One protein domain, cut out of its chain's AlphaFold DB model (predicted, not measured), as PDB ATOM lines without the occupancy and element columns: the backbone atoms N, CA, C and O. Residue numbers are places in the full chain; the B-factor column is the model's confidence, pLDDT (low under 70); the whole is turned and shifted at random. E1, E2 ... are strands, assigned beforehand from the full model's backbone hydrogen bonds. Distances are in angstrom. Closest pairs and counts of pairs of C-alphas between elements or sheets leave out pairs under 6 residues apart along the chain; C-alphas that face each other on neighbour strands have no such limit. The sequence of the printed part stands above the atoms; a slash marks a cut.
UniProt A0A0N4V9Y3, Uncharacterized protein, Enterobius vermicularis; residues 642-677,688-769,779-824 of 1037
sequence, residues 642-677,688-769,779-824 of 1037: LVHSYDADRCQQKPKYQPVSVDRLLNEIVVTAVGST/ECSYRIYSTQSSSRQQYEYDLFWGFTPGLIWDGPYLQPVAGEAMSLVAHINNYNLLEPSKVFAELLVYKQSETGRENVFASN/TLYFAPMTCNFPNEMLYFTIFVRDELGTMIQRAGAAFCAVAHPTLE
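Overview. This is residues 642 to 677, 688 to 769 and 779 to 824 of the 1037 residues of an uncharacterized protein of Enterobius vermicularis (UniProt A0A0N4V9Y3). The model is a sandwich, two strongly twisted sheets face to face with their strands crossed, and a third small sheet beside it. The larger sheet, E7 - E6 - E9 - E10, and the sheet E4 - E5 - E8 make the sandwich; the third sheet, E1 - E3 - E2, comes to the E10 edge of the larger one with its strand E1, while E2 is farthest out. The printed part has 164 residues with no named helix and ten named strands, E1 to E10 in order along the chain, and each sheet is antiparallel throughout. The class is all strand, though under half of the residues, 80 of 164, are in named elements. The whole is compact, with a radius of gyration of the C-alphas of 16.6 A, and rounded, spanning 47 by 42 by 31 A.

Along the chain. In the largest sheet E6 is residues 750 to 758, 26.1 A from first to last C-alpha, and E7 is residues 761 to 769, 23.8 A. E9, residues 793 to 801, is 26.9 A long; it begins at C-alpha 793 at (97.299, 134.341, 179.628). E10, residues 807 to 815, is 26.1 A long and ends at C-alpha 815 at (95.253, 138.051, 178.516). In the second sheet E4 is residues 708 to 713, 16.4 A, E5 is residues 730 to 737, 23.3 A, and E8 is residues 780 to 786, 18.3 A. In the third, E1 is residues 642 to 648, 17.5 A, beginning at C-alpha 642 at (109.291, 138.833, 168.839); E2, residues 668 to 675, and E3, residues 689 to 696, are 22.9 A each.

Arrangement. In the largest sheet E7 and E10 are edge strands. E9 and E10 form a hairpin, with N 794 and O 814 within hydrogen-bond range at 2.8 A. E6 and E9 are antiparallel at 158 degrees, with N 755 and O 795 at 2.7 A. E6 and E7 form a hairpin, with N 754 and O 766 at 2.8 A, and E7 bends by 52 degrees at residue 765. The sheet of E4, E5 and E8 faces this one: the parts that face each other are 8.9 A apart centre to centre, with 54 pairs of C-alphas within 10 A, and the strands of the two sheets stand at 52 degrees. The closest C-alphas of E7 and E8 are those of Ser 768 and Phe 782, 5.9 A apart. E4 and E5 form a hairpin, with N 711 and O 734 at 2.9 A; E5 and E8 are antiparallel, with N 735 and O 780 at 2.9 A. In the third sheet E3 is the inner strand: N 646 and O 691 of E1 and E3 are 2.8 A apart, and N 694 and O 670 of E3 and E2 are 2.8 A apart. The closest C-alphas of E1 and E10, Val 643 and Arg 810, are 4.4 A apart. E3 and E10 are near each other, while E2 and E10 are apart.

Size, cuts and confidence. The two C-alphas farthest apart are those of Thr 677 and Glu 744, 50.6 A. Residues 678 to 687 and 770 to 778 are not printed; the C-alpha gaps across these cuts are 9.2 A and 13.4 A. Of the links that are printed whole, E1 to E2, E3 to E4, E4 to E5 and E5 to E6 are long. The mean pLDDT of the printed part is 77.8, and 30 residues are under 70, among them residues 651 to 656, 698 to 704 and 819 to 824.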
ATOM      1  N   LEU A 642     109.555 140.099 168.163       88.44
ATOM      2  CA  LEU A 642     109.291 138.833 168.839       88.44
ATOM      3  C   LEU A 642     108.714 137.822 167.837       88.44
ATOM      4  O   LEU A 642     107.668 138.049 167.231       88.44
ATOM      5  N   VAL A 643     109.402 136.694 167.670       90.06
ATOM      6  CA  VAL A 643     109.009 135.602 166.760       90.06
ATOM      7  C   VAL A 643     108.318 134.486 167.527       90.06
ATOM      8  O   VAL A 643     107.381 133.853 167.039       90.06
ATOM      9  N   HIS A 644     108.798 134.226 168.739       88.06
ATOM     10  CA  HIS A 644     108.252 133.197 169.603       88.06
ATOM     11  C   HIS A 644     108.545 133.539 171.060       88.06
ATOM     12  O   HIS A 644     109.674 133.869 171.413       88.06
ATOM     13  N   SER A 645     107.547 133.426 171.921       87.56
ATOM     14  CA  SER A 645     107.718 133.403 173.374       87.56
ATOM     15  C   SER A 645     107.366 132.015 173.874       87.56
ATOM     16  O   SER A 645     106.609 131.321 173.206       87.56
ATOM     17  N   TYR A 646     107.869 131.611 175.033       84.56
ATOM     18  CA  TYR A 646     107.419 130.420 175.745       84.56
ATOM     19  C   TYR A 646     107.697 130.566 177.236       84.56
ATOM     20  O   TYR A 646     108.832 130.836 177.631       84.56
ATOM     21  N   ASP A 647     106.682 130.338 178.059       80.12
ATOM     22  CA  ASP A 647     106.766 130.313 179.514       80.12
ATOM     23  C   ASP A 647     106.363 128.909 179.978       80.12
ATOM     24  O   ASP A 647     105.421 128.326 179.451       80.12
ATOM     25  N   ALA A 648     107.114 128.307 180.897       75.12
ATOM     26  CA  ALA A 648     106.759 127.016 181.472       75.12
ATOM     27  C   ALA A 648     107.021 126.974 182.962       75.12
ATOM     28  O   ALA A 648     108.097 127.359 183.423       75.12
ATOM     29  N   ASP A 649     106.070 126.365 183.658       71.44
ATOM     30  CA  ASP A 649     106.127 126.142 185.097       71.44
ATOM     31  C   ASP A 649     107.175 125.072 185.447       71.44
ATOM     32  O   ASP A 649     107.743 125.058 186.536       71.44
ATOM     33  N   ARG A 650     107.482 124.173 184.495       71.62
ATOM     34  CA  ARG A 650     108.524 123.142 184.625       71.62
ATOM     35  C   ARG A 650     109.396 123.048 183.379       71.62
ATOM     36  O   ARG A 650     108.935 122.664 182.303       71.62
ATOM     37  N   CYS A 651     110.698 123.286 183.524       69.62
ATOM     38  CA  CYS A 651     111.643 123.211 182.405       69.62
ATOM     39  C   CYS A 651     111.743 121.841 181.725       69.62
ATOM     40  O   CYS A 651     112.083 121.780 180.545       69.62
ATOM     41  N   GLN A 652     111.472 120.750 182.449       64.69
ATOM     42  CA  GLN A 652     111.635 119.385 181.936       64.69
ATOM     43  C   GLN A 652     110.500 118.931 181.006       64.69
ATOM     44  O   GLN A 652     110.683 117.976 180.258       64.69
ATOM     45  N   GLN A 653     109.348 119.610 181.016       62.44
ATOM     46  CA  GLN A 653     108.164 119.251 180.217       62.44
ATOM     47  C   GLN A 653     108.106 119.978 178.862       62.44
ATOM     48  O   GLN A 653     107.057 120.059 178.231       62.44
ATOM     49  N   LYS A 654     109.232 120.526 178.393       63.69
ATOM     50  CA  LYS A 654     109.284 121.273 177.133       63.69
ATOM     51  C   LYS A 654     109.322 120.345 175.913       63.69
ATOM     52  O   LYS A 654     109.969 119.295 175.966       63.69
ATOM     53  N   PRO A 655     108.718 120.749 174.779       62.97
ATOM     54  CA  PRO A 655     108.956 120.071 173.513       62.97
ATOM     55  C   PRO A 655     110.452 120.120 173.184       62.97
ATOM     56  O   PRO A 655     111.096 121.166 173.272       62.97
ATOM     57  N   LYS A 656     111.021 118.965 172.815       64.50
ATOM     58  CA  LYS A 656     112.459 118.820 172.522       64.50
ATOM     59  C   LYS A 656     112.916 119.692 171.345       64.50
ATOM     60  O   LYS A 656     114.085 120.060 171.278       64.50
ATOM     61  N   TYR A 657     111.999 120.011 170.434       70.50
ATOM     62  CA  TYR A 657     112.244 120.844 169.266       70.50
ATOM     63  C   TYR A 657     111.095 121.835 169.105       70.50
ATOM     64  O   TYR A 657     109.935 121.429 169.137       70.50
ATOM     65  N   GLN A 658     111.430 123.109 168.902       75.62
ATOM     66  CA  GLN A 658     110.473 124.162 168.581       75.62
ATOM     67  C   GLN A 658     110.882 124.794 167.246       75.62
ATOM     68  O   GLN A 658     111.900 125.489 167.201       75.62
ATOM     69  N   PRO A 659     110.151 124.539 166.147       80.75
ATOM     70  CA  PRO A 659     110.428 125.206 164.887       80.75
ATOM     71  C   PRO A 659     110.027 126.682 164.985       80.75
ATOM     72  O   PRO A 659     108.994 127.025 165.565       80.75
ATOM     73  N   VAL A 660     110.852 127.547 164.401       83.69
ATOM     74  CA  VAL A 660     110.548 128.963 164.182       83.69
ATOM     75  C   VAL A 660     110.798 129.293 162.721       83.69
ATOM     76  O   VAL A 660     111.797 128.857 162.143       83.69
ATOM     77  N   SER A 661     109.879 130.038 162.117       83.31
ATOM     78  CA  SER A 661     110.058 130.541 160.759       83.31
ATOM     79  C   SER A 661     110.976 131.751 160.793       83.31
ATOM     80  O   SER A 661     110.839 132.630 161.646       83.31
ATOM     81  N   VAL A 662     111.914 131.782 159.859       72.94
ATOM     82  CA  VAL A 662     112.894 132.852 159.724       72.94
ATOM     83  C   VAL A 662     112.575 133.626 158.455       72.94
ATOM     84  O   VAL A 662     112.543 133.045 157.371       72.94
ATOM     85  N   ASP A 663     112.330 134.928 158.599       77.56
ATOM     86  CA  ASP A 663     112.084 135.806 157.460       77.56
ATOM     87  C   ASP A 663     113.389 136.168 156.722       77.56
ATOM     88  O   ASP A 663     114.492 136.043 157.255       77.56
ATOM     89  N   ARG A 664     113.273 136.619 155.466       75.06
ATOM     90  CA  ARG A 664     114.437 136.928 154.609       75.06
ATOM     91  C   ARG A 664     115.255 138.143 155.056       75.06
ATOM     92  O   ARG A 664     116.314 138.393 154.487       75.06
ATOM     93  N   LEU A 665     114.724 138.953 155.970       71.50
ATOM     94  CA  LEU A 665     115.359 140.184 156.441       71.50
ATOM     95  C   LEU A 665     116.132 139.956 157.741       71.50
ATOM     96  O   LEU A 665     116.877 140.835 158.186       71.50
ATOM     97  N   LEU A 666     115.997 138.759 158.315       76.69
ATOM     98  CA  LEU A 666     116.755 138.314 159.462       76.69
ATOM     99  C   LEU A 666     118.262 138.400 159.193       76.69
ATOM    100  O   LEU A 666     118.785 137.810 158.249       76.69
ATOM    101  N   ASN A 667     118.963 139.082 160.093       76.25
ATOM    102  CA  ASN A 667     120.419 139.050 160.169       76.25
ATOM    103  C   ASN A 667     120.901 138.196 161.344       76.25
ATOM    104  O   ASN A 667     121.841 137.419 161.192       76.25
ATOM    105  N   GLU A 668     120.248 138.307 162.500       83.50
ATOM    106  CA  GLU A 668     120.606 137.558 163.702       83.50
ATOM    107  C   GLU A 668     119.343 137.058 164.424       83.50
ATOM    108  O   GLU A 668     118.310 137.731 164.463       83.50
ATOM    109  N   ILE A 669     119.428 135.843 164.979       86.19
ATOM    110  CA  ILE A 669     118.428 135.297 165.902       86.19
ATOM    111  C   ILE A 669     118.961 135.473 167.312       86.19
ATOM    112  O   ILE A 669     120.042 134.979 167.638       86.19
ATOM    113  N   VAL A 670     118.165 136.107 168.163       87.69
ATOM    114  CA  VAL A 670     118.524 136.341 169.559       87.69
ATOM    115  C   VAL A 670     117.580 135.544 170.432       87.69
ATOM    116  O   VAL A 670     116.363 135.712 170.377       87.69
ATOM    117  N   VAL A 671     118.147 134.661 171.247       89.38
ATOM    118  CA  VAL A 671     117.387 133.860 172.206       89.38
ATOM    119  C   VAL A 671     117.690 134.367 173.605       89.38
ATOM    120  O   VAL A 671     118.823 134.256 174.077       89.38
ATOM    121  N   THR A 672     116.678 134.898 174.286       88.38
ATOM    122  CA  THR A 672     116.765 135.199 175.717       88.38
ATOM    123  C   THR A 672     116.109 134.076 176.488       88.38
ATOM    124  O   THR A 672     115.002 133.661 176.162       88.38
ATOM    125  N   ALA A 673     116.780 133.577 177.519       86.38
ATOM    126  CA  ALA A 673     116.228 132.560 178.396       86.38
ATOM    127  C   ALA A 673     116.506 132.928 179.850       86.38
ATOM    128  O   ALA A 673     117.624 133.307 180.201       86.38
ATOM    129  N   VAL A 674     115.486 132.784 180.687       83.00
ATOM    130  CA  VAL A 674     115.571 132.918 182.139       83.00
ATOM    131  C   VAL A 674     115.070 131.629 182.785       83.00
ATOM    132  O   VAL A 674     114.134 130.989 182.299       83.00
ATOM    133  N   GLY A 675     115.721 131.219 183.868       74.00
ATOM    134  CA  GLY A 675     115.346 130.036 184.633       74.00
ATOM    135  C   GLY A 675     116.022 130.035 185.995       74.00
ATOM    136  O   GLY A 675     117.129 130.557 186.148       74.00
ATOM    137  N   SER A 676     115.362 129.454 186.993       62.28
ATOM    138  CA  SER A 676     115.935 129.303 188.328       62.28
ATOM    139  C   SER A 676     116.702 127.981 188.423       62.28
ATOM    140  O   SER A 676     116.096 126.915 188.368       62.28
ATOM    141  N   THR A 677     118.021 128.004 188.611       48.84
ATOM    142  CA  THR A 677     118.774 126.831 189.092       48.84
ATOM    143  C   THR A 677     119.419 127.210 190.411       48.84
ATOM    144  O   THR A 677     120.387 127.970 190.414       48.84
ATOM    145  N   GLU A 688     110.686 126.773 187.148       71.75
ATOM    146  CA  GLU A 688     110.081 127.594 186.101       71.75
ATOM    147  C   GLU A 688     111.161 128.112 185.149       71.75
ATOM    148  O   GLU A 688     112.279 128.464 185.552       71.75
ATOM    149  N   CYS A 689     110.830 128.188 183.862       77.25
ATOM    150  CA  CYS A 689     111.684 128.865 182.901       77.25
ATOM    151  C   CYS A 689     110.945 129.341 181.673       77.25
ATOM    152  O   CYS A 689     109.963 128.777 181.194       77.25
ATOM    153  N   SER A 690     111.545 130.355 181.086       83.12
ATOM    154  CA  SER A 690     110.909 131.228 180.133       83.12
ATOM    155  C   SER A 690     111.944 131.612 179.080       83.12
ATOM    156  O   SER A 690     113.096 131.885 179.419       83.12
ATOM    157  N   TYR A 691     111.582 131.559 177.801       86.94
ATOM    158  CA  TYR A 691     112.459 131.992 176.716       86.94
ATOM    159  C   TYR A 691     111.704 132.766 175.642       86.94
ATOM    160  O   TYR A 691     110.505 132.562 175.437       86.94
ATOM    161  N   ARG A 692     112.402 133.691 174.985       88.06
ATOM    162  CA  ARG A 692     111.915 134.502 173.865       88.06
ATOM    163  C   ARG A 692     112.920 134.356 172.733       88.06
ATOM    164  O   ARG A 692     114.126 134.276 172.966       88.06
ATOM    165  N   ILE A 693     112.406 134.321 171.516       89.25
ATOM    166  CA  ILE A 693     113.176 134.286 170.282       89.25
ATOM    167  C   ILE A 693     112.825 135.552 169.519       89.25
ATOM    168  O   ILE A 693     111.661 135.779 169.177       89.25
ATOM    169  N   TYR A 694     113.843 136.359 169.263       87.94
ATOM    170  CA  TYR A 694     113.745 137.591 168.504       87.94
ATOM    171  C   TYR A 694     114.451 137.426 167.166       87.94
ATOM    172  O   TYR A 694     115.503 136.789 167.066       87.94
ATOM    173  N   SER A 695     113.852 138.025 166.148       86.06
ATOM    174  CA  SER A 695     114.498 138.280 164.864       86.06
ATOM    175  C   SER A 695     115.088 139.680 164.901       86.06
ATOM    176  O   SER A 695     114.383 140.579 165.346       86.06
ATOM    177  N   THR A 696     116.339 139.875 164.480       79.12
ATOM    178  CA  THR A 696     116.966 141.206 164.393       79.12
ATOM    179  C   THR A 696     117.395 141.514 162.962       79.12
ATOM    180  O   THR A 696     117.791 140.616 162.204       79.12
ATOM    181  N   GLN A 697     117.311 142.790 162.580       71.31
ATOM    182  CA  GLN A 697     117.677 143.268 161.247       71.31
ATOM    183  C   GLN A 697     118.885 144.225 161.286       71.31
ATOM    184  O   GLN A 697     119.051 145.012 162.214       71.31
ATOM    185  N   SER A 698     119.743 144.166 160.261       58.72
ATOM    186  CA  SER A 698     120.959 144.979 160.123       58.72
ATOM    187  C   SER A 698     120.670 146.361 159.526       58.72
ATOM    188  O   SER A 698     119.868 146.534 158.606       58.72
ATOM    189  N   SER A 699     121.400 147.345 160.036       55.00
ATOM    190  CA  SER A 699     121.186 148.795 160.014       55.00
ATOM    191  C   SER A 699     121.246 149.531 158.666       55.00
ATOM    192  O   SER A 699     121.225 150.759 158.646       55.00
ATOM    193  N   SER A 700     121.281 148.847 157.521       52.25
ATOM    194  CA  SER A 700     121.470 149.522 156.218       52.25
ATOM    195  C   SER A 700     120.189 149.811 155.427       52.25
ATOM    196  O   SER A 700     120.244 150.526 154.428       52.25
ATOM    197  N   ARG A 701     119.028 149.282 155.837       52.22
ATOM    198  CA  ARG A 701     117.758 149.465 155.113       52.22
ATOM    199  C   ARG A 701     116.633 149.809 156.084       52.22
ATOM    200  O   ARG A 701     115.978 148.917 156.597       52.22
ATOM    201  N   GLN A 702     116.402 151.102 156.314       50.09
ATOM    202  CA  GLN A 702     115.298 151.637 157.136       50.09
ATOM    203  C   GLN A 702     113.884 151.227 156.661       50.09
ATOM    204  O   GLN A 702     112.905 151.551 157.312       50.09
ATOM    205  N   GLN A 703     113.746 150.546 155.522       51.41
ATOM    206  CA  GLN A 703     112.489 150.506 154.774       51.41
ATOM    207  C   GLN A 703     111.720 149.172 154.861       51.41
ATOM    208  O   GLN A 703     110.734 149.009 154.150       51.41
ATOM    209  N   TYR A 704     112.157 148.197 155.674       54.78
ATOM    210  CA  TYR A 704     111.589 146.836 155.640       54.78
ATOM    211  C   TYR A 704     111.437 146.156 157.018       54.78
ATOM    212  O   TYR A 704     111.656 144.957 157.161       54.78
ATOM    213  N   GLU A 705     111.052 146.887 158.060       70.88
ATOM    214  CA  GLU A 705     110.789 146.272 159.371       70.88
ATOM    215  C   GLU A 705     109.367 145.700 159.430       70.88
ATOM    216  O   GLU A 705     108.409 146.445 159.238       70.88
ATOM    217  N   TYR A 706     109.234 144.392 159.696       82.06
ATOM    218  CA  TYR A 706     107.947 143.698 159.880       82.06
ATOM    219  C   TYR A 706     107.524 143.701 161.354       82.06
ATOM    220  O   TYR A 706     107.390 142.644 161.983       82.06
ATOM    221  N   ASP A 707     107.372 144.887 161.930       82.31
ATOM    222  CA  ASP A 707     106.911 145.028 163.308       82.31
ATOM    223  C   ASP A 707     105.427 144.700 163.424       82.31
ATOM    224  O   ASP A 707     104.603 145.233 162.684       82.31
ATOM    225  N   LEU A 708     105.101 143.807 164.361       87.50
ATOM    226  CA  LEU A 708     103.734 143.389 164.626       87.50
ATOM    227  C   LEU A 708     103.084 144.300 165.663       87.50
ATOM    228  O   LEU A 708     103.542 144.402 166.802       87.50
ATOM    229  N   PHE A 709     101.929 144.831 165.294       84.94
ATOM    230  CA  PHE A 709     100.960 145.423 166.195       84.94
ATOM    231  C   PHE A 709      99.677 144.617 166.131       84.94
ATOM    232  O   PHE A 709      99.300 144.101 165.082       84.94
ATOM    233  N   TRP A 710      98.998 144.497 167.256       88.44
ATOM    234  CA  TRP A 710      97.814 143.662 167.359       88.44
ATOM    235  C   TRP A 710      96.809 144.280 168.327       88.44
ATOM    236  O   TRP A 710      97.124 145.232 169.048       88.44
ATOM    237  N   GLY A 711      95.591 143.763 168.273       85.69
ATOM    238  CA  GLY A 711      94.467 144.140 169.110       85.69
ATOM    239  C   GLY A 711      93.281 143.225 168.833       85.69
ATOM    240  O   GLY A 711      93.434 142.169 168.225       85.69
ATOM    241  N   PHE A 712      92.106 143.645 169.260       84.38
ATOM    242  CA  PHE A 712      90.851 142.919 169.217       84.38
ATOM    243  C   PHE A 712      89.731 143.849 168.781       84.38
ATOM    244  O   PHE A 712      89.694 145.004 169.173       84.38
ATOM    245  N   THR A 713      88.795 143.359 167.991       79.81
ATOM    246  CA  THR A 713      87.654 144.138 167.517       79.81
ATOM    247  C   THR A 713      86.381 143.301 167.628       79.81
ATOM    248  O   THR A 713      86.441 142.086 167.420       79.81
ATOM    249  N   PRO A 714      85.221 143.901 167.938       73.69
ATOM    250  CA  PRO A 714      83.959 143.175 168.028       73.69
ATOM    251  C   PRO A 714      83.409 142.823 166.641       73.69
ATOM    252  O   PRO A 714      82.512 141.995 166.524       73.69
ATOM    253  N   GLY A 715      83.935 143.424 165.564       71.81
ATOM    254  CA  GLY A 715      83.443 143.135 164.224       71.81
ATOM    255  C   GLY A 715      84.380 143.515 163.087       71.81
ATOM    256  O   GLY A 715      85.317 144.297 163.221       71.81
ATOM    257  N   LEU A 716      84.074 142.951 161.924       75.94
ATOM    258  CA  LEU A 716      84.918 142.970 160.733       75.94
ATOM    259  C   LEU A 716      85.268 144.377 160.218       75.94
ATOM    260  O   LEU A 716      86.404 144.624 159.817       75.94
ATOM    261  N   ILE A 717      84.313 145.303 160.263       70.56
ATOM    262  CA  ILE A 717      84.429 146.663 159.705       70.56
ATOM    263  C   ILE A 717      84.892 147.714 160.730       70.56
ATOM    264  O   ILE A 717      84.958 148.905 160.413       70.56
ATOM    265  N   TRP A 718      85.192 147.277 161.956       72.62
ATOM    266  CA  TRP A 718      85.643 148.120 163.057       72.62
ATOM    267  C   TRP A 718      87.155 148.020 163.213       72.62
ATOM    268  O   TRP A 718      87.713 146.922 163.329       72.62
ATOM    269  N   ASP A 719      87.818 149.171 163.224       70.75
ATOM    270  CA  ASP A 719      89.273 149.237 163.294       70.75
ATOM    271  C   ASP A 719      89.807 149.588 164.682       70.75
ATOM    272  O   ASP A 719      90.961 149.297 164.960       70.75
ATOM    273  N   GLY A 720      88.977 150.178 165.552       59.31
ATOM    274  CA  GLY A 720      89.343 150.557 166.916       59.31
ATOM    275  C   GLY A 720      89.650 149.322 167.768       59.31
ATOM    276  O   GLY A 720      88.718 148.613 168.149       59.31
ATOM    277  N   PRO A 721      90.927 149.025 168.063       65.75
ATOM    278  CA  PRO A 721      91.276 147.802 168.752       65.75
ATOM    279  C   PRO A 721      91.007 147.945 170.254       65.75
ATOM    280  O   PRO A 721      91.656 148.720 170.958       65.75
ATOM    281  N   TYR A 722      90.152 147.095 170.795       75.44
ATOM    282  CA  TYR A 722      90.327 146.641 172.164       75.44
ATOM    283  C   TYR A 722      91.662 145.923 172.258       75.44
ATOM    284  O   TYR A 722      92.001 145.085 171.441       75.44
ATOM    285  N   LEU A 723      92.483 146.249 173.232       73.88
ATOM    286  CA  LEU A 723      93.844 145.710 173.252       73.88
ATOM    287  C   LEU A 723      93.934 144.360 173.951       73.88
ATOM    288  O   LEU A 723      94.924 143.657 173.800       73.88
ATOM    289  N   GLN A 724      92.890 143.993 174.685       83.19
ATOM    290  CA  GLN A 724      92.729 142.689 175.303       83.19
ATOM    291  C   GLN A 724      91.317 142.176 174.991       83.19
ATOM    292  O   GLN A 724      90.386 142.988 174.940       83.19
ATOM    293  N   PRO A 725      91.138 140.863 174.779       84.31
ATOM    294  CA  PRO A 725      89.813 140.271 174.691       84.31
ATOM    295  C   PRO A 725      89.158 140.293 176.078       84.31
ATOM    296  O   PRO A 725      89.852 140.200 177.093       84.31
ATOM    297  N   VAL A 726      87.832 140.404 176.130       81.19
ATOM    298  CA  VAL A 726      87.071 140.402 177.388       81.19
ATOM    299  C   VAL A 726      86.524 139.008 177.665       81.19
ATOM    300  O   VAL A 726      86.087 138.303 176.755       81.19
ATOM    301  N   ALA A 727      86.570 138.601 178.932       80.69
ATOM    302  CA  ALA A 727      86.073 137.310 179.371       80.69
ATOM    303  C   ALA A 727      84.582 137.147 179.054       80.69
ATOM    304  O   ALA A 727      83.753 137.922 179.523       80.69
ATOM    305  N   GLY A 728      84.248 136.110 178.285       75.56
ATOM    306  CA  GLY A 728      82.881 135.803 177.865       75.56
ATOM    307  C   GLY A 728      82.399 136.547 176.615       75.56
ATOM    308  O   GLY A 728      81.319 136.227 176.124       75.56
ATOM    309  N   GLU A 729      83.186 137.469 176.053       76.88
ATOM    310  CA  GLU A 729      82.832 138.191 174.827       76.88
ATOM    311  C   GLU A 729      83.548 137.620 173.598       76.88
ATOM    312  O   GLU A 729      84.733 137.279 173.639       76.88
ATOM    313  N   ALA A 730      82.823 137.526 172.480       79.06
ATOM    314  CA  ALA A 730      83.379 137.097 171.203       79.06
ATOM    315  C   ALA A 730      84.116 138.267 170.536       79.06
ATOM    316  O   ALA A 730      83.497 139.223 170.074       79.06
ATOM    317  N   MET A 731      85.443 138.177 170.471       80.50
ATOM    318  CA  MET A 731      86.315 139.254 170.006       80.50
ATOM    319  C   MET A 731      87.278 138.740 168.941       80.50
ATOM    320  O   MET A 731      87.902 137.693 169.090       80.50
ATOM    321  N   SER A 732      87.436 139.487 167.857       86.56
ATOM    322  CA  SER A 732      88.295 139.111 166.732       86.56
ATOM    323  C   SER A 732      89.671 139.720 166.880       86.56
ATOM    324  O   SER A 732      89.780 140.938 166.983       86.56
ATOM    325  N   LEU A 733      90.730 138.906 166.864       91.12
ATOM    326  CA  LEU A 733      92.088 139.441 166.835       91.12
ATOM    327  C   LEU A 733      92.307 140.174 165.506       91.12
ATOM    328  O   LEU A 733      91.967 139.668 164.436       91.12
ATOM    329  N   VAL A 734      92.898 141.358 165.577       91.19
ATOM    330  CA  VAL A 734      93.312 142.150 164.419       91.19
ATOM    331  C   VAL A 734      94.793 142.471 164.514       91.19
ATOM    332  O   VAL A 734      95.337 142.616 165.610       91.19
ATOM    333  N   ALA A 735      95.467 142.557 163.371       92.00
ATOM    334  CA  ALA A 735      96.901 142.801 163.317       92.00
ATOM    335  C   ALA A 735      97.291 143.789 162.215       92.00
ATOM    336  O   ALA A 735      96.702 143.822 161.139       92.00
ATOM    337  N   HIS A 736      98.320 144.576 162.502       89.25
ATOM    338  CA  HIS A 736      99.053 145.393 161.549       89.25
ATOM    339  C   HIS A 736     100.505 144.925 161.546       89.25
ATOM    340  O   HIS A 736     101.092 144.702 162.607       89.25
ATOM    341  N   ILE A 737     101.091 144.774 160.363       88.44
ATOM    342  CA  ILE A 737     102.514 144.478 160.217       88.44
ATOM    343  C   ILE A 737     103.129 145.602 159.391       88.44
ATOM    344  O   ILE A 737     102.750 145.787 158.232       88.44
ATOM    345  N   ASN A 738     104.080 146.336 159.974       83.69
ATOM    346  CA  ASN A 738     104.764 147.417 159.265       83.69
ATOM    347  C   ASN A 738     105.431 146.880 157.989       83.69
ATOM    348  O   ASN A 738     105.937 145.757 157.955       83.69
ATOM    349  N   ASN A 739     105.424 147.684 156.921       79.69
ATOM    350  CA  ASN A 739     106.034 147.357 155.624       79.69
ATOM    351  C   ASN A 739     105.556 146.034 154.985       79.69
ATOM    352  O   ASN A 739     106.194 145.527 154.059       79.69
ATOM    353  N   TYR A 740     104.445 145.465 155.457       85.31
ATOM    354  CA  TYR A 740     103.832 144.292 154.855       85.31
ATOM    355  C   TYR A 740     102.927 144.724 153.703       85.31
ATOM    356  O   TYR A 740     101.761 145.069 153.891       85.31
ATOM    357  N   ASN A 741     103.500 144.717 152.502       73.75
ATOM    358  CA  ASN A 741     102.785 145.019 151.272       73.75
ATOM    359  C   ASN A 741     102.359 143.725 150.579       73.75
ATOM    360  O   ASN A 741     103.113 142.754 150.509       73.75
ATOM    361  N   LEU A 742     101.133 143.736 150.064       71.81
ATOM    362  CA  LEU A 742     100.592 142.674 149.233       71.81
ATOM    363  C   LEU A 742     100.191 143.263 147.889       71.81
ATOM    364  O   LEU A 742      99.369 144.174 147.824       71.81
ATOM    365  N   LEU A 743     100.738 142.693 146.816       69.31
ATOM    366  CA  LEU A 743     100.352 143.036 145.444       69.31
ATOM    367  C   LEU A 743      98.890 142.667 145.155       69.31
ATOM    368  O   LEU A 743      98.215 143.356 144.398       69.31
ATOM    369  N   GLU A 744      98.402 141.587 145.772       71.88
ATOM    370  CA  GLU A 744      97.023 141.112 145.649       71.88
ATOM    371  C   GLU A 744      96.431 140.816 147.039       71.88
ATOM    372  O   GLU A 744      96.544 139.689 147.533       71.88
ATOM    373  N   PRO A 745      95.782 141.801 147.688       71.44
ATOM    374  CA  PRO A 745      95.216 141.630 149.026       71.44
ATOM    375  C   PRO A 745      94.160 140.517 149.135       71.44
ATOM    376  O   PRO A 745      94.063 139.846 150.160       71.44
ATOM    377  N   SER A 746      93.432 140.237 148.051       61.72
ATOM    378  CA  SER A 746      92.463 139.132 147.962       61.72
ATOM    379  C   SER A 746      93.097 137.732 148.050       61.72
ATOM    380  O   SER A 746      92.393 136.737 148.231       61.72
ATOM    381  N   LYS A 747      94.430 137.632 147.943       61.88
ATOM    382  CA  LYS A 747      95.213 136.394 148.099       61.88
ATOM    383  C   LYS A 747      96.043 136.366 149.385       61.88
ATOM    384  O   LYS A 747      96.995 135.586 149.460       61.88
ATOM    385  N   VAL A 748      95.717 137.194 150.380       79.31
ATOM    386  CA  VAL A 748      96.440 137.202 151.655       79.31
ATOM    387  C   VAL A 748      96.538 135.790 152.240       79.31
ATOM    388  O   VAL A 748      95.556 135.060 152.354       79.31
ATOM    389  N   PHE A 749      97.759 135.397 152.594       81.00
ATOM    390  CA  PHE A 749      97.998 134.237 153.433       81.00
ATOM    391  C   PHE A 749      98.304 134.759 154.829       81.00
ATOM    392  O   PHE A 749      99.363 135.352 155.044       81.00
ATOM    393  N   ALA A 750      97.374 134.554 155.752       85.81
ATOM    394  CA  ALA A 750      97.542 134.862 157.159       85.81
ATOM    395  C   ALA A 750      96.943 133.723 157.986       85.81
ATOM    396  O   ALA A 750      95.841 133.263 157.699       85.81
ATOM    397  N   GLU A 751      97.657 133.270 159.005       89.00
ATOM    398  CA  GLU A 751      97.209 132.243 159.944       89.00
ATOM    399  C   GLU A 751      97.522 132.712 161.362       89.00
ATOM    400  O   GLU A 751      98.619 133.195 161.639       89.00
ATOM    401  N   LEU A 752      96.550 132.574 162.253       90.75
ATOM    402  CA  LEU A 752      96.655 132.865 163.671       90.75
ATOM    403  C   LEU A 752      96.535 131.561 164.449       90.75
ATOM    404  O   LEU A 752      95.580 130.814 164.250       90.75
ATOM    405  N   LEU A 753      97.455 131.342 165.383       87.88
ATOM    406  CA  LEU A 753      97.370 130.310 166.414       87.88
ATOM    407  C   LEU A 753      97.409 130.979 167.785       87.88
ATOM    408  O   LEU A 753      98.292 131.800 168.032       87.88
ATOM    409  N   VAL A 754      96.497 130.611 168.679       90.44
ATOM    410  CA  VAL A 754      96.422 131.109 170.056       90.44
ATOM    411  C   VAL A 754      96.528 129.935 171.014       90.44
ATOM    412  O   VAL A 754      95.876 128.903 170.860       90.44
ATOM    413  N   TYR A 755      97.353 130.106 172.033       87.50
ATOM    414  CA  TYR A 755      97.679 129.111 173.030       87.50
ATOM    415  C   TYR A 755      97.380 129.651 174.419       87.50
ATOM    416  O   TYR A 755      97.801 130.762 174.743       87.50
ATOM    417  N   LYS A 756      96.767 128.839 175.276       86.38
ATOM    418  CA  LYS A 756      96.769 129.088 176.722       86.38
ATOM    419  C   LYS A 756      97.919 128.343 177.391       86.38
ATOM    420  O   LYS A 756      98.425 127.341 176.870       86.38
ATOM    421  N   GLN A 757      98.319 128.832 178.558       74.19
ATOM    422  CA  GLN A 757      99.252 128.128 179.431       74.19
ATOM    423  C   GLN A 757      98.504 127.090 180.279       74.19
ATOM    424  O   GLN A 757      97.499 127.413 180.901       74.19
ATOM    425  N   SER A 758      99.014 125.861 180.329       67.12
ATOM    426  CA  SER A 758      98.516 124.764 181.164       67.12
ATOM    427  C   SER A 758      99.665 124.130 181.960       67.12
ATOM    428  O   SER A 758     100.837 124.286 181.607       67.12
ATOM    429  N   GLU A 759      99.334 123.359 183.001       60.19
ATOM    430  CA  GLU A 759     100.304 122.615 183.822       60.19
ATOM    431  C   GLU A 759     101.165 121.641 182.997       60.19
ATOM    432  O   GLU A 759     102.267 121.278 183.407       60.19
ATOM    433  N   THR A 760     100.669 121.192 181.837       57.19
ATOM    434  CA  THR A 760     101.350 120.244 180.936       57.19
ATOM    435  C   THR A 760     102.070 120.914 179.761       57.19
ATOM    436  O   THR A 760     102.708 120.218 178.969       57.19
ATOM    437  N   GLY A 761     102.001 122.246 179.641       66.75
ATOM    438  CA  GLY A 761     102.582 123.018 178.541       66.75
ATOM    439  C   GLY A 761     101.574 123.957 177.877       66.75
ATOM    440  O   GLY A 761     100.623 124.414 178.502       66.75
ATOM    441  N   ARG A 762     101.790 124.272 176.596       74.50
ATOM    442  CA  ARG A 762     100.867 125.107 175.815       74.50
ATOM    443  C   ARG A 762      99.781 124.274 175.152       74.50
ATOM    444  O   ARG A 762     100.086 123.320 174.441       74.50
ATOM    445  N   GLU A 763      98.538 124.699 175.319       81.12
ATOM    446  CA  GLU A 763      97.366 124.106 174.675       81.12
ATOM    447  C   GLU A 763      96.840 125.078 173.618       81.12
ATOM    448  O   GLU A 763      96.627 126.250 173.920       81.12
ATOM    449  N   ASN A 764      96.675 124.616 172.376       82.38
ATOM    450  CA  ASN A 764      96.076 125.423 171.312       82.38
ATOM    451  C   ASN A 764      94.576 125.572 171.593       82.38
ATOM    452  O   ASN A 764      93.863 124.572 171.619       82.38
ATOM    453  N   VAL A 765      94.130 126.805 171.813       82.75
ATOM    454  CA  VAL A 765      92.737 127.135 172.146       82.75
ATOM    455  C   VAL A 765      91.986 127.753 170.981       82.75
ATOM    456  O   VAL A 765      90.761 127.718 170.967       82.75
ATOM    457  N   PHE A 766      92.699 128.315 170.005       85.06
ATOM    458  CA  PHE A 766      92.079 128.959 168.859       85.06
ATOM    459  C   PHE A 766      93.026 128.995 167.662       85.06
ATOM    460  O   PHE A 766      94.221 129.259 167.798       85.06
ATOM    461  N   ALA A 767      92.481 128.759 166.473       76.12
ATOM    462  CA  ALA A 767      93.206 128.884 165.221       76.12
ATOM    463  C   ALA A 767      92.283 129.444 164.142       76.12
ATOM    464  O   ALA A 767      91.144 128.996 164.012       76.12
ATOM    465  N   SER A 768      92.774 130.398 163.357       82.69
ATOM    466  CA  SER A 768      91.977 131.043 162.317       82.69
ATOM    467  C   SER A 768      92.838 131.509 161.151       82.69
ATOM    468  O   SER A 768      93.987 131.909 161.334       82.69
ATOM    469  N   ASN A 769      92.268 131.485 159.948       79.31
ATOM    470  CA  ASN A 769      92.868 132.153 158.800       79.31
ATOM    471  C   ASN A 769      92.515 133.639 158.841       79.31
ATOM    472  O   ASN A 769      91.406 134.013 159.220       79.31
ATOM    473  N   THR A 779      95.218 145.983 159.179       88.81
ATOM    474  CA  THR A 779      94.935 145.395 157.862       88.81
ATOM    475  C   THR A 779      94.574 143.911 157.895       88.81
ATOM    476  O   THR A 779      93.900 143.438 156.985       88.81
ATOM    477  N   LEU A 780      94.980 143.164 158.924       90.44
ATOM    478  CA  LEU A 780      94.653 141.745 159.087       90.44
ATOM    479  C   LEU A 780      93.540 141.558 160.115       90.44
ATOM    480  O   LEU A 780      93.602 142.115 161.210       90.44
ATOM    481  N   TYR A 781      92.564 140.720 159.782       90.12
ATOM    482  CA  TYR A 781      91.470 140.316 160.665       90.12
ATOM    483  C   TYR A 781      91.370 138.799 160.729       90.12
ATOM    484  O   TYR A 781      91.428 138.139 159.693       90.12
ATOM    485  N   PHE A 782      91.178 138.260 161.927       88.88
ATOM    486  CA  PHE A 782      90.973 136.835 162.178       88.88
ATOM    487  C   PHE A 782      89.573 136.603 162.751       88.88
ATOM    488  O   PHE A 782      88.977 137.522 163.304       88.88
ATOM    489  N   ALA A 783      89.033 135.389 162.619       79.56
ATOM    490  CA  ALA A 783      87.698 135.075 163.135       79.56
ATOM    491  C   ALA A 783      87.578 135.364 164.653       79.56
ATOM    492  O   ALA A 783      88.592 135.317 165.362       79.56
ATOM    493  N   PRO A 784      86.364 135.654 165.159       82.56
ATOM    494  CA  PRO A 784      86.156 135.931 166.574       82.56
ATOM    495  C   PRO A 784      86.510 134.725 167.443       82.56
ATOM    496  O   PRO A 784      86.227 133.581 167.094       82.56
ATOM    497  N   MET A 785      87.107 135.007 168.597       84.19
ATOM    498  CA  MET A 785      87.407 134.043 169.646       84.19
ATOM    499  C   MET A 785      86.837 134.537 170.976       84.19
ATOM    500  O   MET A 785      86.805 135.739 171.232       84.19
ATOM    501  N   THR A 786      86.454 133.608 171.847       84.56
ATOM    502  CA  THR A 786      86.004 133.923 173.208       84.56
ATOM    503  C   THR A 786      87.000 133.352 174.202       84.56
ATOM    504  O   THR A 786      87.300 132.158 174.176       84.56
ATOM    505  N   CYS A 787      87.521 134.199 175.089       80.62
ATOM    506  CA  CYS A 787      88.287 133.741 176.241       80.62
ATOM    507  C   CYS A 787      87.338 133.596 177.438       80.62
ATOM    508  O   CYS A 787      86.496 134.457 177.673       80.62
ATOM    509  N   ASN A 788      87.424 132.488 178.175       81.19
ATOM    510  CA  ASN A 788      86.398 132.138 179.169       81.19
ATOM    511  C   ASN A 788      86.816 132.451 180.609       81.19
ATOM    512  O   ASN A 788      85.960 132.636 181.473       81.19
ATOM    513  N   PHE A 789      88.120 132.490 180.886       82.00
ATOM    514  CA  PHE A 789      88.639 132.630 182.241       82.00
ATOM    515  C   PHE A 789      89.300 133.994 182.423       82.00
ATOM    516  O   PHE A 789      90.302 134.271 181.764       82.00
ATOM    517  N   PRO A 790      88.796 134.848 183.331       81.25
ATOM    518  CA  PRO A 790      89.418 136.136 183.583       81.25
ATOM    519  C   PRO A 790      90.876 135.979 184.025       81.25
ATOM    520  O   PRO A 790      91.215 135.088 184.803       81.25
ATOM    521  N   ASN A 791      91.730 136.879 183.546       78.38
ATOM    522  CA  ASN A 791      93.179 136.914 183.738       78.38
ATOM    523  C   ASN A 791      93.979 135.750 183.128       78.38
ATOM    524  O   ASN A 791      95.189 135.680 183.350       78.38
ATOM    525  N   GLU A 792      93.355 134.876 182.335       85.12
ATOM    526  CA  GLU A 792      94.059 133.814 181.614       85.12
ATOM    527  C   GLU A 792      95.027 134.396 180.576       85.12
ATOM    528  O   GLU A 792      94.645 135.230 179.756       85.12
ATOM    529  N   MET A 793      96.283 133.942 180.601       85.69
ATOM    530  CA  MET A 793      97.299 134.341 179.628       85.69
ATOM    531  C   MET A 793      97.121 133.598 178.305       85.69
ATOM    532  O   MET A 793      97.093 132.367 178.264       85.69
ATOM    533  N   LEU A 794      97.109 134.364 177.220       88.75
ATOM    534  CA  LEU A 794      96.991 133.894 175.849       88.75
ATOM    535  C   LEU A 794      98.257 134.268 175.081       88.75
ATOM    536  O   LEU A 794      98.587 135.437 174.922       88.75
ATOM    537  N   TYR A 795      98.974 133.285 174.564       90.12
ATOM    538  CA  TYR A 795     100.089 133.511 173.651       90.12
ATOM    539  C   TYR A 795      99.610 133.283 172.241       90.12
ATOM    540  O   TYR A 795      99.016 132.248 171.970       90.12
ATOM    541  N   PHE A 796      99.915 134.182 171.323       92.00
ATOM    542  CA  PHE A 796      99.512 133.990 169.941       92.00
ATOM    543  C   PHE A 796     100.692 134.113 168.991       92.00
ATOM    544  O   PHE A 796     101.709 134.744 169.281       92.00
ATOM    545  N   THR A 797     100.569 133.439 167.856       91.75
ATOM    546  CA  THR A 797     101.534 133.460 166.765       91.75
ATOM    547  C   THR A 797     100.784 133.704 165.467       91.75
ATOM    548  O   THR A 797      99.813 133.013 165.174       91.75
ATOM    549  N   ILE A 798     101.247 134.693 164.713       93.81
ATOM    550  CA  ILE A 798     100.739 135.053 163.398       93.81
ATOM    551  C   ILE A 798     101.777 134.642 162.363       93.81
ATOM    552  O   ILE A 798     102.961 134.980 162.476       93.81
ATOM    553  N   PHE A 799     101.312 133.930 161.348       91.38
ATOM    554  CA  PHE A 799     102.080 133.536 160.183       91.38
ATOM    555  C   PHE A 799     101.530 134.258 158.964       91.38
ATOM    556  O   PHE A 799     100.350 134.124 158.654       91.38
ATOM    557  N   VAL A 800     102.381 134.990 158.253       90.69
ATOM    558  CA  VAL A 800     102.029 135.609 156.970       90.69
ATOM    559  C   VAL A 800     103.043 135.239 155.900       90.69
ATOM    560  O   VAL A 800     104.164 134.845 156.222       90.69
ATOM    561  N   ARG A 801     102.668 135.342 154.623       85.12
ATOM    562  CA  ARG A 801     103.622 135.201 153.510       85.12
ATOM    563  C   ARG A 801     103.870 136.537 152.854       85.12
ATOM    564  O   ARG A 801     102.919 137.225 152.503       85.12
ATOM    565  N   ASP A 802     105.137 136.862 152.636       78.38
ATOM    566  CA  ASP A 802     105.487 138.000 151.792       78.38
ATOM    567  C   ASP A 802     105.210 137.725 150.302       78.38
ATOM    568  O   ASP A 802     104.850 136.614 149.902       78.38
ATOM    569  N   GLU A 803     105.410 138.742 149.463       75.25
ATOM    570  CA  GLU A 803     105.193 138.684 148.008       75.25
ATOM    571  C   GLU A 803     106.009 137.586 147.293       75.25
ATOM    572  O   GLU A 803     105.666 137.179 146.185       75.25
ATOM    573  N   LEU A 804     107.083 137.087 147.917       74.19
ATOM    574  CA  LEU A 804     107.939 136.021 147.389       74.19
ATOM    575  C   LEU A 804     107.575 134.638 147.956       74.19
ATOM    576  O   LEU A 804     108.237 133.648 147.646       74.19
ATOM    577  N   GLY A 805     106.533 134.556 148.789       74.94
ATOM    578  CA  GLY A 805     106.082 133.329 149.439       74.94
ATOM    579  C   GLY A 805     106.885 132.938 150.684       74.94
ATOM    580  O   GLY A 805     106.707 131.821 151.178       74.94
ATOM    581  N   THR A 806     107.748 133.820 151.201       79.94
ATOM    582  CA  THR A 806     108.529 133.582 152.425       79.94
ATOM    583  C   THR A 806     107.630 133.715 153.645       79.94
ATOM    584  O   THR A 806     106.923 134.710 153.794       79.94
ATOM    585  N   MET A 807     107.680 132.729 154.540       84.88
ATOM    586  CA  MET A 807     106.919 132.749 155.789       84.88
ATOM    587  C   MET A 807     107.538 133.734 156.788       84.88
ATOM    588  O   MET A 807     108.692 133.584 157.188       84.88
ATOM    589  N   ILE A 808     106.748 134.705 157.228       88.19
ATOM    590  CA  ILE A 808     107.056 135.621 158.324       88.19
ATOM    591  C   ILE A 808     106.252 135.159 159.536       88.19
ATOM    592  O   ILE A 808     105.032 135.028 159.469       88.19
ATOM    593  N   GLN A 809     106.942 134.921 160.648       91.19
ATOM    594  CA  GLN A 809     106.325 134.557 161.919       91.19
ATOM    595  C   GLN A 809     106.516 135.687 162.927       91.19
ATOM    596  O   GLN A 809     107.638 136.161 163.134       91.19
ATOM    597  N   ARG A 810     105.431 136.098 163.580       90.88
ATOM    598  CA  ARG A 810     105.444 137.062 164.684       90.88
ATOM    599  C   ARG A 810     104.600 136.540 165.833       90.88
ATOM    600  O   ARG A 810     103.607 135.856 165.609       90.88
ATOM    601  N   ALA A 811     105.002 136.839 167.057       91.12
ATOM    602  CA  ALA A 811     104.296 136.397 168.249       91.12
ATOM    603  C   ALA A 811     104.000 137.563 169.184       91.12
ATOM    604  O   ALA A 811     104.692 138.582 169.178       91.12
ATOM    605  N   GLY A 812     102.993 137.372 170.022       89.00
ATOM    606  CA  GLY A 812     102.654 138.279 171.104       89.00
ATOM    607  C   GLY A 812     101.953 137.544 172.237       89.00
ATOM    608  O   GLY A 812     101.811 136.316 172.223       89.00
ATOM    609  N   ALA A 813     101.560 138.308 173.246       87.06
ATOM    610  CA  ALA A 813     100.824 137.812 174.393       87.06
ATOM    611  C   ALA A 813      99.673 138.766 174.706       87.06
ATOM    612  O   ALA A 813      99.876 139.973 174.778       87.06
ATOM    613  N   ALA A 814      98.494 138.200 174.903       85.88
ATOM    614  CA  ALA A 814      97.301 138.849 175.407       85.88
ATOM    615  C   ALA A 814      96.889 138.167 176.718       85.88
ATOM    616  O   ALA A 814      97.438 137.131 177.104       85.88
ATOM    617  N   PHE A 815      95.911 138.726 177.409       84.12
ATOM    618  CA  PHE A 815      95.253 138.051 178.516       84.12
ATOM    619  C   PHE A 815      93.764 138.349 178.495       84.12
ATOM    620  O   PHE A 815      93.336 139.378 177.985       84.12
ATOM    621  N   CYS A 816      92.975 137.452 179.060       85.56
ATOM    622  CA  CYS A 816      91.535 137.620 179.117       85.56
ATOM    623  C   CYS A 816      91.162 138.681 180.164       85.56
ATOM    624  O   CYS A 816      91.279 138.439 181.365       85.56
ATOM    625  N   ALA A 817      90.763 139.875 179.740       78.38
ATOM    626  CA  ALA A 817      90.425 140.963 180.650       78.38
ATOM    627  C   ALA A 817      89.055 140.731 181.313       78.38
ATOM    628  O   ALA A 817      88.142 140.188 180.700       78.38
ATOM    629  N   VAL A 818      88.901 141.148 182.576       70.69
ATOM    630  CA  VAL A 818      87.621 141.039 183.317       70.69
ATOM    631  C   VAL A 818      86.565 141.996 182.749       70.69
ATOM    632  O   VAL A 818      85.378 141.702 182.765       70.69
ATOM    633  N   ALA A 819      87.013 143.148 182.262       64.06
ATOM    634  CA  ALA A 819      86.219 144.173 181.608       64.06
ATOM    635  C   ALA A 819      87.107 144.858 180.567       64.06
ATOM    636  O   ALA A 819      88.334 144.690 180.594       64.06
ATOM    637  N   HIS A 820      86.520 145.656 179.674       59.50
ATOM    638  CA  HIS A 820      87.327 146.503 178.804       59.50
ATOM    639  C   HIS A 820      88.306 147.336 179.648       59.50
ATOM    640  O   HIS A 820      87.883 147.931 180.642       59.50
ATOM    641  N   PRO A 821      89.599 147.405 179.276       50.34
ATOM    642  CA  PRO A 821      90.627 148.070 180.075       50.34
ATOM    643  C   PRO A 821      90.432 149.576 180.313       50.34
ATOM    644  O   PRO A 821      91.330 150.216 180.848       50.34
ATOM    645  N   THR A 822      89.325 150.182 179.906       49.50
ATOM    646  CA  THR A 822      89.090 151.614 180.066       49.50
ATOM    647  C   THR A 822      88.161 151.886 181.245       49.50
ATOM    648  O   THR A 822      86.955 152.045 181.064       49.50
ATOM    649  N   LEU A 823      88.749 152.009 182.438       33.97
ATOM    650  CA  LEU A 823      88.216 152.854 183.507       33.97
ATOM    651  C   LEU A 823      89.291 153.853 183.973       33.97
ATOM    652  O   LEU A 823      90.425 153.476 184.243       33.97
ATOM    653  N   GLU A 824      88.860 155.119 183.970       31.02
ATOM    654  CA  GLU A 824      89.409 156.387 184.487       31.02
ATOM    655  C   GLU A 824      90.937 156.607 184.538       31.02
ATOM    656  O   GLU A 824      91.604 156.227 185.500       31.02
TER     657      GLU A 824